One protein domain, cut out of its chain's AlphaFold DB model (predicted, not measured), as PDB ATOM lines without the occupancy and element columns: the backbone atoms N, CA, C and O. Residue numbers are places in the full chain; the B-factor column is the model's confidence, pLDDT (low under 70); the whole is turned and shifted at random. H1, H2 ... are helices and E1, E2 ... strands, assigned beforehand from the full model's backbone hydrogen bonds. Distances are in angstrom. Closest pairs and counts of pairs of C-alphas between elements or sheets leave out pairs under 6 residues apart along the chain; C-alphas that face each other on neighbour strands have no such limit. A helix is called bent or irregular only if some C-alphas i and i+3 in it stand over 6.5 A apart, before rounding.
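This is residues 334 to 409 of the 518 residues of an uncharacterized protein of Gongylonema pulchrum (UniProt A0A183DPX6). This is a long, loose rod: a long hairpin of E2 and E3, with short E1 beside E3, makes a narrow sheet with H1 on one face. H2 extends the rod past the sheet, and the tail of residues 403 to 409 reaches its far end. The printed part has 76 residues, with H1, E1, H2, E2 and E3 in that order; the sheet order is E1, E3, E2, mixed, and the class is mixed, helices and strands. It is loose, with a radius of gyration of the C-alphas of 15.1 A and spans of 52 by 18 by 17 A.

Find C-alpha 390 at (-27.891, -21.262, -20.808); from there E3 runs 22.1 A to residue 397. E2, residues 378 to 385, covers 20.4 A, and E1, residues 352 to 354, 6.6 A. H1 begins at C-alpha 339, (-22.591, -33.034, -6.763), and runs 14.3 A to residue 348. H2, residues 356 to 368, spans 16.6 A and ends at (9.526, -27.155, -4.968); it is only just irregular, with C-alphas 363 and 366 6.8 A apart.

Look at hairpin E2 and E3, antiparallel at 154 degrees: N 381 and O 394 are 2.9 A apart, within hydrogen-bond range. E1 and E3 are parallel at 30 degrees, with N 353 and O 395 at 2.9 A. H1 is on the sheet, over none of its strands, at a height over the sheet of 5.6 A; its closest C-alphas to E1 are Ala 345 and Val 353, 6.9 A. H2 is not on the sheet, and H1 and H2 are apart. Every O i to N i+4 pair is within range in H1, and 7 of 9 in H2.

The C-alphas of Asn 389 and Pro 409, the two farthest apart, are 52.3 A apart. The printed part has no cut, and no link is long. Confidence is under 70 at residue 334, residues 367 to 372 and residues 403 to 408.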
ATOM      1  N   PRO A 334     -13.753 -38.574  -6.094       63.19
ATOM      2  CA  PRO A 334     -13.290 -37.690  -7.150       63.19
ATOM      3  C   PRO A 334     -14.161 -36.435  -7.135       63.19
ATOM      4  O   PRO A 334     -15.371 -36.537  -6.947       63.19
ATOM      5  N   ILE A 335     -13.579 -35.251  -7.334       72.06
ATOM      6  CA  ILE A 335     -14.375 -34.016  -7.466       72.06
ATOM      7  C   ILE A 335     -15.400 -34.143  -8.612       72.06
ATOM      8  O   ILE A 335     -16.448 -33.512  -8.613       72.06
ATOM      9  N   GLU A 336     -15.113 -35.051  -9.547       70.00
ATOM     10  CA  GLU A 336     -15.973 -35.537 -10.626       70.00
ATOM     11  C   GLU A 336     -17.279 -36.178 -10.131       70.00
ATOM     12  O   GLU A 336     -18.267 -36.206 -10.863       70.00
ATOM     13  N   SER A 337     -17.304 -36.677  -8.899       75.38
ATOM     14  CA  SER A 337     -18.428 -37.351  -8.249       75.38
ATOM     15  C   SER A 337     -19.068 -36.507  -7.135       75.38
ATOM     16  O   SER A 337     -20.001 -36.978  -6.490       75.38
ATOM     17  N   ASP A 338     -18.577 -35.288  -6.887       82.38
ATOM     18  CA  ASP A 338     -19.106 -34.388  -5.858       82.38
ATOM     19  C   ASP A 338     -20.170 -33.444  -6.450       82.38
ATOM     20  O   ASP A 338     -19.870 -32.393  -7.027       82.38
ATOM     21  N   GLU A 339     -21.442 -33.830  -6.310       83.56
ATOM     22  CA  GLU A 339     -22.591 -33.034  -6.763       83.56
ATOM     23  C   GLU A 339     -22.702 -31.686  -6.038       83.56
ATOM     24  O   GLU A 339     -23.160 -30.703  -6.626       83.56
ATOM     25  N   LEU A 340     -22.255 -31.607  -4.780       83.38
ATOM     26  CA  LEU A 340     -22.324 -30.380  -3.990       83.38
ATOM     27  C   LEU A 340     -21.306 -29.355  -4.497       83.38
ATOM     28  O   LEU A 340     -21.642 -28.179  -4.644       83.38
ATOM     29  N   ALA A 341     -20.081 -29.797  -4.791       81.00
ATOM     30  CA  ALA A 341     -19.046 -28.939  -5.364       81.00
ATOM     31  C   ALA A 341     -19.494 -28.346  -6.707       81.00
ATOM     32  O   ALA A 341     -19.312 -27.152  -6.956       81.00
ATOM     33  N   LEU A 342     -20.147 -29.158  -7.539       83.06
ATOM     34  CA  LEU A 342     -20.715 -28.717  -8.806       83.06
ATOM     35  C   LEU A 342     -21.886 -27.739  -8.612       83.06
ATOM     36  O   LEU A 342     -21.942 -26.706  -9.277       83.06
ATOM     37  N   HIS A 343     -22.799 -28.025  -7.681       82.94
ATOM     38  CA  HIS A 343     -23.913 -27.130  -7.363       82.94
ATOM     39  C   HIS A 343     -23.420 -25.756  -6.882       82.94
ATOM     40  O   HIS A 343     -23.912 -24.725  -7.340       82.94
ATOM     41  N   LEU A 344     -22.413 -25.724  -6.003       82.06
ATOM     42  CA  LEU A 344     -21.790 -24.482  -5.541       82.06
ATOM     43  C   LEU A 344     -21.097 -23.738  -6.683       82.06
ATOM     44  O   LEU A 344     -21.241 -22.520  -6.793       82.06
ATOM     45  N   ALA A 345     -20.387 -24.456  -7.553       85.12
ATOM     46  CA  ALA A 345     -19.753 -23.854  -8.714       85.12
ATOM     47  C   ALA A 345     -20.785 -23.164  -9.616       85.12
ATOM     48  O   ALA A 345     -20.628 -21.986  -9.926       85.12
ATOM     49  N   ASN A 346     -21.895 -23.838  -9.924       82.88
ATOM     50  CA  ASN A 346     -22.981 -23.270 -10.725       82.88
ATOM     51  C   ASN A 346     -23.634 -22.069 -10.025       82.88
ATOM     52  O   ASN A 346     -23.824 -21.018 -10.638       82.88
ATOM     53  N   ARG A 347     -23.904 -22.178  -8.717       82.12
ATOM     54  CA  ARG A 347     -24.485 -21.088  -7.916       82.12
ATOM     55  C   ARG A 347     -23.632 -19.818  -7.956       82.12
ATOM     56  O   ARG A 347     -24.176 -18.715  -7.974       82.12
ATOM     57  N   HIS A 348     -22.310 -19.966  -7.972       83.69
ATOM     58  CA  HIS A 348     -21.365 -18.850  -7.964       83.69
ATOM     59  C   HIS A 348     -20.805 -18.494  -9.355       83.69
ATOM     60  O   HIS A 348     -20.029 -17.546  -9.466       83.69
ATOM     61  N   GLY A 349     -21.213 -19.193 -10.422       85.12
ATOM     62  CA  GLY A 349     -20.702 -18.982 -11.784       85.12
ATOM     63  C   GLY A 349     -19.223 -19.356 -11.952       85.12
ATOM     64  O   GLY A 349     -18.497 -18.724 -12.722       85.12
ATOM     65  N   VAL A 350     -18.749 -20.345 -11.197       88.06
ATOM     66  CA  VAL A 350     -17.369 -20.833 -11.237       88.06
ATOM     67  C   VAL A 350     -17.221 -21.851 -12.365       88.06
ATOM     68  O   VAL A 350     -17.823 -22.918 -12.340       88.06
ATOM     69  N   ARG A 351     -16.365 -21.536 -13.341       90.31
ATOM     70  CA  ARG A 351     -16.118 -22.393 -14.517       90.31
ATOM     71  C   ARG A 351     -15.115 -23.515 -14.274       90.31
ATOM     72  O   ARG A 351     -15.078 -24.462 -15.050       90.31
ATOM     73  N   VAL A 352     -14.273 -23.395 -13.250       91.00
ATOM     74  CA  VAL A 352     -13.214 -24.367 -12.955       91.00
ATOM     75  C   VAL A 352     -13.289 -24.768 -11.494       91.00
ATOM     76  O   VAL A 352     -13.162 -23.923 -10.611       91.00
ATOM     77  N   VAL A 353     -13.468 -26.060 -11.239       90.94
ATOM     78  CA  VAL A 353     -13.545 -26.614  -9.888       90.94
ATOM     79  C   VAL A 353     -12.348 -27.521  -9.672       90.94
ATOM     80  O   VAL A 353     -12.106 -28.451 -10.440       90.94
ATOM     81  N   MET A 354     -11.579 -27.240  -8.623       91.00
ATOM     82  CA  MET A 354     -10.395 -28.018  -8.292       91.00
ATOM     83  C   MET A 354     -10.132 -28.025  -6.791       91.00
ATOM     84  O   MET A 354     -10.397 -27.050  -6.090       91.00
ATOM     85  N   CYS A 355      -9.583 -29.128  -6.288       85.50
ATOM     86  CA  CYS A 355      -9.171 -29.212  -4.892       85.50
ATOM     87  C   CYS A 355      -8.030 -28.224  -4.612       85.50
ATOM     88  O   CYS A 355      -7.065 -28.162  -5.373       85.50
ATOM     89  N   ALA A 356      -8.064 -27.538  -3.465       80.81
ATOM     90  CA  ALA A 356      -6.982 -26.639  -3.042       80.81
ATOM     91  C   ALA A 356      -5.608 -27.341  -3.024       80.81
ATOM     92  O   ALA A 356      -4.589 -26.759  -3.379       80.81
ATOM     93  N   SER A 357      -5.577 -28.632  -2.683       78.19
ATOM     94  CA  SER A 357      -4.355 -29.441  -2.739       78.19
ATOM     95  C   SER A 357      -3.851 -29.692  -4.165       78.19
ATOM     96  O   SER A 357      -2.640 -29.785  -4.363       78.19
ATOM     97  N   SER A 358      -4.742 -29.781  -5.159       82.25
ATOM     98  CA  SER A 358      -4.377 -29.842  -6.580       82.25
ATOM     99  C   SER A 358      -3.805 -28.506  -7.047       82.25
ATOM    100  O   SER A 358      -2.726 -28.509  -7.630       82.25
ATOM    101  N   VAL A 359      -4.456 -27.382  -6.709       85.50
ATOM    102  CA  VAL A 359      -3.959 -26.017  -6.994       85.50
ATOM    103  C   VAL A 359      -2.540 -25.861  -6.467       85.50
ATOM    104  O   VAL A 359      -1.626 -25.536  -7.216       85.50
ATOM    105  N   MET A 360      -2.338 -26.157  -5.181       79.94
ATOM    106  CA  MET A 360      -1.041 -26.006  -4.532       79.94
ATOM    107  C   MET A 360       0.026 -26.872  -5.189       79.94
ATOM    108  O   MET A 360       1.149 -26.416  -5.353       79.94
ATOM    109  N   LYS A 361      -0.308 -28.095  -5.610       77.81
ATOM    110  CA  LYS A 361       0.630 -28.946  -6.347       77.81
ATOM    111  C   LYS A 361       0.977 -28.371  -7.714       77.81
ATOM    112  O   LYS A 361       2.147 -28.351  -8.059       77.81
ATOM    113  N   ILE A 362      -0.006 -27.898  -8.472       81.31
ATOM    114  CA  ILE A 362       0.223 -27.319  -9.803       81.31
ATOM    115  C   ILE A 362       1.080 -26.056  -9.690       81.31
ATOM    116  O   ILE A 362       2.035 -25.897 -10.439       81.31
ATOM    117  N   LEU A 363       0.766 -25.187  -8.728       83.31
ATOM    118  CA  LEU A 363       1.453 -23.913  -8.558       83.31
ATOM    119  C   LEU A 363       2.814 -24.050  -7.884       83.31
ATOM    120  O   LEU A 363       3.720 -23.318  -8.246       83.31
ATOM    121  N   SER A 364       2.964 -24.952  -6.909       79.06
ATOM    122  CA  SER A 364       4.176 -25.026  -6.078       79.06
ATOM    123  C   SER A 364       5.156 -26.088  -6.559       79.06
ATOM    124  O   SER A 364       6.358 -25.901  -6.416       79.06
ATOM    125  N   ASN A 365       4.695 -27.209  -7.125       71.69
ATOM    126  CA  ASN A 365       5.608 -28.298  -7.483       71.69
ATOM    127  C   ASN A 365       6.630 -27.938  -8.567       71.69
ATOM    128  O   ASN A 365       7.742 -28.440  -8.436       71.69
ATOM    129  N   PRO A 366       6.341 -27.082  -9.570       70.69
ATOM    130  CA  PRO A 366       7.375 -26.626 -10.500       70.69
ATOM    131  C   PRO A 366       8.553 -25.930  -9.802       70.69
ATOM    132  O   PRO A 366       9.665 -25.954 -10.309       70.69
ATOM    133  N   TRP A 367       8.317 -25.344  -8.623       68.50
ATOM    134  CA  TRP A 367       9.315 -24.598  -7.852       68.50
ATOM    135  C   TRP A 367       9.915 -25.401  -6.691       68.50
ATOM    136  O   TRP A 367      10.984 -25.061  -6.196       68.50
ATOM    137  N   VAL A 368       9.213 -26.439  -6.220       61.75
ATOM    138  CA  VAL A 368       9.526 -27.155  -4.968       61.75
ATOM    139  C   VAL A 368       9.873 -28.636  -5.197       61.75
ATOM    140  O   VAL A 368      10.397 -29.282  -4.291       61.75
ATOM    141  N   GLY A 369       9.567 -29.215  -6.364       56.03
ATOM    142  CA  GLY A 369       9.620 -30.662  -6.585       56.03
ATOM    143  C   GLY A 369      10.427 -31.116  -7.804       56.03
ATOM    144  O   GLY A 369      10.258 -30.610  -8.905       56.03
ATOM    145  N   ASP A 370      11.206 -32.183  -7.614       54.31
ATOM    146  CA  ASP A 370      12.125 -32.777  -8.597       54.31
ATOM    147  C   ASP A 370      11.449 -33.611  -9.726       54.31
ATOM    148  O   ASP A 370      12.122 -34.385 -10.408       54.31
ATOM    149  N   SER A 371      10.125 -33.551  -9.933       56.69
ATOM    150  CA  SER A 371       9.464 -34.304 -11.023       56.69
ATOM    151  C   SER A 371       8.831 -33.366 -12.058       56.69
ATOM    152  O   SER A 371       7.884 -32.660 -11.700       56.69
ATOM    153  N   PRO A 372       9.283 -33.393 -13.327       62.16
ATOM    154  CA  PRO A 372       8.894 -32.392 -14.322       62.16
ATOM    155  C   PRO A 372       7.509 -32.626 -14.942       62.16
ATOM    156  O   PRO A 372       6.892 -31.674 -15.405       62.16
ATOM    157  N   ASN A 373       6.983 -33.860 -14.917       75.44
ATOM    158  CA  ASN A 373       5.809 -34.223 -15.716       75.44
ATOM    159  C   ASN A 373       4.669 -34.769 -14.850       75.44
ATOM    160  O   ASN A 373       4.742 -35.877 -14.301       75.44
ATOM    161  N   TYR A 374       3.604 -33.977 -14.745       78.50
ATOM    162  CA  TYR A 374       2.339 -34.382 -14.146       78.50
ATOM    163  C   TYR A 374       1.277 -34.522 -15.233       78.50
ATOM    164  O   TYR A 374       1.087 -33.612 -16.034       78.50
ATOM    165  N   VAL A 375       0.523 -35.618 -15.190       81.19
ATOM    166  CA  VAL A 375      -0.747 -35.739 -15.907       81.19
ATOM    167  C   VAL A 375      -1.853 -35.307 -14.961       81.19
ATOM    168  O   VAL A 375      -1.991 -35.829 -13.854       81.19
ATOM    169  N   ILE A 376      -2.646 -34.333 -15.389       86.12
ATOM    170  CA  ILE A 376      -3.776 -33.828 -14.620       86.12
ATOM    171  C   ILE A 376      -5.045 -34.299 -15.329       86.12
ATOM    172  O   ILE A 376      -5.283 -33.872 -16.458       86.12
ATOM    173  N   PRO A 377      -5.856 -35.173 -14.711       84.06
ATOM    174  CA  PRO A 377      -7.137 -35.542 -15.290       84.06
ATOM    175  C   PRO A 377      -8.060 -34.319 -15.282       84.06
ATOM    176  O   PRO A 377      -8.223 -33.655 -14.254       84.06
ATOM    177  N   VAL A 378      -8.632 -34.014 -16.444       89.00
ATOM    178  CA  VAL A 378      -9.568 -32.907 -16.643       89.00
ATOM    179  C   VAL A 378     -10.855 -33.465 -17.232       89.00
ATOM    180  O   VAL A 378     -10.825 -34.164 -18.242       89.00
ATOM    181  N   MET A 379     -11.985 -33.138 -16.612       88.94
ATOM    182  CA  MET A 379     -13.314 -33.529 -17.072       88.94
ATOM    183  C   MET A 379     -14.162 -32.281 -17.283       88.94
ATOM    184  O   MET A 379     -14.331 -31.479 -16.372       88.94
ATOM    185  N   VAL A 380     -14.731 -32.120 -18.474       91.25
ATOM    186  CA  VAL A 380     -15.674 -31.031 -18.753       91.25
ATOM    187  C   VAL A 380     -17.084 -31.587 -18.663       91.25
ATOM    188  O   VAL A 380     -17.420 -32.531 -19.377       91.25
ATOM    189  N   LYS A 381     -17.913 -31.011 -17.792       91.19
ATOM    190  CA  LYS A 381     -19.335 -31.340 -17.721       91.19
ATOM    191  C   LYS A 381     -20.183 -30.165 -18.185       91.19
ATOM    192  O   LYS A 381     -19.976 -29.035 -17.744       91.19
ATOM    193  N   CYS A 382     -21.142 -30.449 -19.059       91.38
ATOM    194  CA  CYS A 382     -22.133 -29.483 -19.514       91.38
ATOM    195  C   CYS A 382     -23.339 -29.517 -18.570       91.38
ATOM    196  O   CYS A 382     -23.925 -30.579 -18.346       91.38
ATOM    197  N   HIS A 383     -23.701 -28.366 -18.011       87.19
ATOM    198  CA  HIS A 383     -24.826 -28.217 -17.096       87.19
ATOM    199  C   HIS A 383     -25.685 -27.026 -17.488       87.19
ATOM    200  O   HIS A 383     -25.193 -26.016 -17.980       87.19
ATOM    201  N   PHE A 384     -26.988 -27.133 -17.251       86.31
ATOM    202  CA  PHE A 384     -27.882 -25.997 -17.406       86.31
ATOM    203  C   PHE A 384     -27.747 -25.073 -16.192       86.31
ATOM    204  O   PHE A 384     -27.966 -25.499 -15.057       86.31
ATOM    205  N   SER A 385     -27.356 -23.823 -16.425       84.62
ATOM    206  CA  SER A 385     -27.208 -22.814 -15.380       84.62
ATOM    207  C   SER A 385     -28.487 -21.991 -15.298       84.62
ATOM    208  O   SER A 385     -28.790 -21.205 -16.195       84.62
ATOM    209  N   GLU A 386     -29.239 -22.146 -14.207       83.88
ATOM    210  CA  GLU A 386     -30.468 -21.371 -13.974       83.88
ATOM    211  C   GLU A 386     -30.193 -19.859 -13.947       83.88
ATOM    212  O   GLU A 386     -31.035 -19.065 -14.358       83.88
ATOM    213  N   ARG A 387     -28.989 -19.450 -13.519       83.00
ATOM    214  CA  ARG A 387     -28.605 -18.037 -13.410       83.00
ATOM    215  C   ARG A 387     -28.476 -17.354 -14.768       83.00
ATOM    216  O   ARG A 387     -28.820 -16.184 -14.898       83.00
ATOM    217  N   THR A 388     -27.924 -18.052 -15.756       86.44
ATOM    218  CA  THR A 388     -27.684 -17.494 -17.096       86.44
ATOM    219  C   THR A 388     -28.690 -17.989 -18.127       86.44
ATOM    220  O   THR A 388     -28.692 -17.491 -19.253       86.44
ATOM    221  N   ASN A 389     -29.564 -18.925 -17.736       91.62
ATOM    222  CA  ASN A 389     -30.557 -19.579 -18.584       91.62
ATOM    223  C   ASN A 389     -29.931 -20.183 -19.856       91.62
ATOM    224  O   ASN A 389     -30.496 -20.122 -20.949       91.62
ATOM    225  N   ARG A 390     -28.703 -20.694 -19.727       92.44
ATOM    226  CA  ARG A 390     -27.891 -21.262 -20.808       92.44
ATOM    227  C   ARG A 390     -27.160 -22.503 -20.305       92.44
ATOM    228  O   ARG A 390     -26.934 -22.669 -19.107       92.44
ATOM    229  N   PHE A 391     -26.778 -23.370 -21.237       89.50
ATOM    230  CA  PHE A 391     -25.856 -24.463 -20.946       89.50
ATOM    231  C   PHE A 391     -24.441 -23.905 -20.766       89.50
ATOM    232  O   PHE A 391     -23.921 -23.209 -21.639       89.50
ATOM    233  N   GLU A 392     -23.836 -24.202 -19.624       90.94
ATOM    234  CA  GLU A 392     -22.481 -23.814 -19.260       90.94
ATOM    235  C   GLU A 392     -21.610 -25.063 -19.106       90.94
ATOM    236  O   GLU A 392     -22.058 -26.112 -18.643       90.94
ATOM    237  N   ASN A 393     -20.343 -24.937 -19.497       91.81
ATOM    238  CA  ASN A 393     -19.350 -25.990 -19.332       91.81
ATOM    239  C   ASN A 393     -18.526 -25.716 -18.075       91.81
ATOM    240  O   ASN A 393     -17.817 -24.707 -18.000       91.81
ATOM    241  N   THR A 394     -18.581 -26.641 -17.124       92.31
ATOM    242  CA  THR A 394     -17.775 -26.609 -15.904       92.31
ATOM    243  C   THR A 394     -16.628 -27.605 -16.036       92.31
ATOM    244  O   THR A 394     -16.832 -28.796 -16.272       92.31
ATOM    245  N   CYS A 395     -15.402 -27.105 -15.902       91.56
ATOM    246  CA  CYS A 395     -14.166 -27.871 -15.959       91.56
ATOM    247  C   CYS A 395     -13.793 -28.364 -14.556       91.56
ATOM    248  O   CYS A 395     -13.515 -27.576 -13.652       91.56
ATOM    249  N   LEU A 396     -13.797 -29.676 -14.367       91.12
ATOM    250  CA  LEU A 396     -13.390 -30.352 -13.145       91.12
ATOM    251  C   LEU A 396     -11.938 -30.795 -13.304       91.12
ATOM    252  O   LEU A 396     -11.615 -31.593 -14.184       91.12
ATOM    253  N   VAL A 397     -11.060 -30.268 -12.455       90.12
ATOM    254  CA  VAL A 397      -9.636 -30.610 -12.457       90.12
ATOM    255  C   VAL A 397      -9.367 -31.557 -11.299       90.12
ATOM    256  O   VAL A 397      -9.497 -31.194 -10.123       90.12
ATOM    257  N   GLY A 398      -8.999 -32.790 -11.634       84.94
ATOM    258  CA  GLY A 398      -8.715 -33.824 -10.657       84.94
ATOM    259  C   GLY A 398      -7.349 -33.661  -9.986       84.94
ATOM    260  O   GLY A 398      -6.706 -32.606  -9.989       84.94
ATOM    261  N   LYS A 399      -6.901 -34.725  -9.322       83.50
ATOM    262  CA  LYS A 399      -5.627 -34.726  -8.597       83.50
ATOM    263  C   LYS A 399      -4.470 -34.944  -9.582       83.50
ATOM    264  O   LYS A 399      -4.533 -35.915 -10.328       83.50
ATOM    265  N   PRO A 400      -3.399 -34.126  -9.552       81.25
ATOM    266  CA  PRO A 400      -2.227 -34.351 -10.392       81.25
ATOM    267  C   PRO A 400      -1.612 -35.729 -10.121       81.25
ATOM    268  O   PRO A 400      -1.276 -36.051  -8.971       81.25
ATOM    269  N   CYS A 401      -1.463 -36.511 -11.185       76.94
ATOM    270  CA  CYS A 401      -0.818 -37.816 -11.224       76.94
ATOM    271  C   CYS A 401       0.590 -37.661 -11.802       76.94
ATOM    272  O   CYS A 401       0.819 -36.840 -12.682       76.94
ATOM    273  N   VAL A 402       1.555 -38.424 -11.295       75.06
ATOM    274  CA  VAL A 402       2.925 -38.393 -11.828       75.06
ATOM    275  C   VAL A 402       2.966 -39.310 -13.049       75.06
ATOM    276  O   VAL A 402       2.595 -40.474 -12.931       75.06
ATOM    277  N   GLU A 403       3.359 -38.781 -14.209       69.88
ATOM    278  CA  GLU A 403       3.293 -39.503 -15.490       69.88
ATOM    279  C   GLU A 403       4.365 -40.589 -15.616       69.88
ATOM    280  O   GLU A 403       4.107 -41.689 -16.099       69.88
ATOM    281  N   LYS A 404       5.588 -40.276 -15.182       63.12
ATOM    282  CA  LYS A 404       6.756 -41.155 -15.304       63.12
ATOM    283  C   LYS A 404       7.319 -41.510 -13.934       63.12
ATOM    284  O   LYS A 404       7.025 -40.843 -12.946       63.12
ATOM    285  N   ALA A 405       8.080 -42.606 -13.913       56.84
ATOM    286  CA  ALA A 405       8.609 -43.310 -12.748       56.84
ATOM    287  C   ALA A 405       8.908 -42.421 -11.532       56.84
ATOM    288  O   ALA A 405       9.442 -41.317 -11.647       56.84
ATOM    289  N   ILE A 406       8.583 -42.972 -10.356       61.50
ATOM    290  CA  ILE A 406       8.912 -42.436  -9.036       61.50
ATOM    291  C   ILE A 406      10.286 -41.768  -9.088       61.50
ATOM    292  O   ILE A 406      11.279 -42.426  -9.387       61.50
ATOM    293  N   ASN A 407      10.340 -40.470  -8.782       62.88
ATOM    294  CA  ASN A 407      11.605 -39.764  -8.649       62.88
ATOM    295  C   ASN A 407      12.445 -40.480  -7.575       62.88
ATOM    296  O   ASN A 407      12.150 -40.390  -6.377       62.88
ATOM    297  N   GLY A 408      13.451 -41.237  -8.027       68.12
ATOM    298  CA  GLY A 408      14.329 -42.050  -7.187       68.12
ATOM    299  C   GLY A 408      14.928 -41.249  -6.028       68.12
ATOM    300  O   GLY A 408      14.765 -41.666  -4.882       68.12
ATOM    301  N   PRO A 409      15.513 -40.059  -6.275       72.50
ATOM    302  CA  PRO A 409      16.019 -39.181  -5.218       72.50
ATOM    303  C   PRO A 409      14.983 -38.797  -4.150       72.50
ATOM    304  O   PRO A 409      15.269 -38.833  -2.954       72.50
TER     305      PRO A 409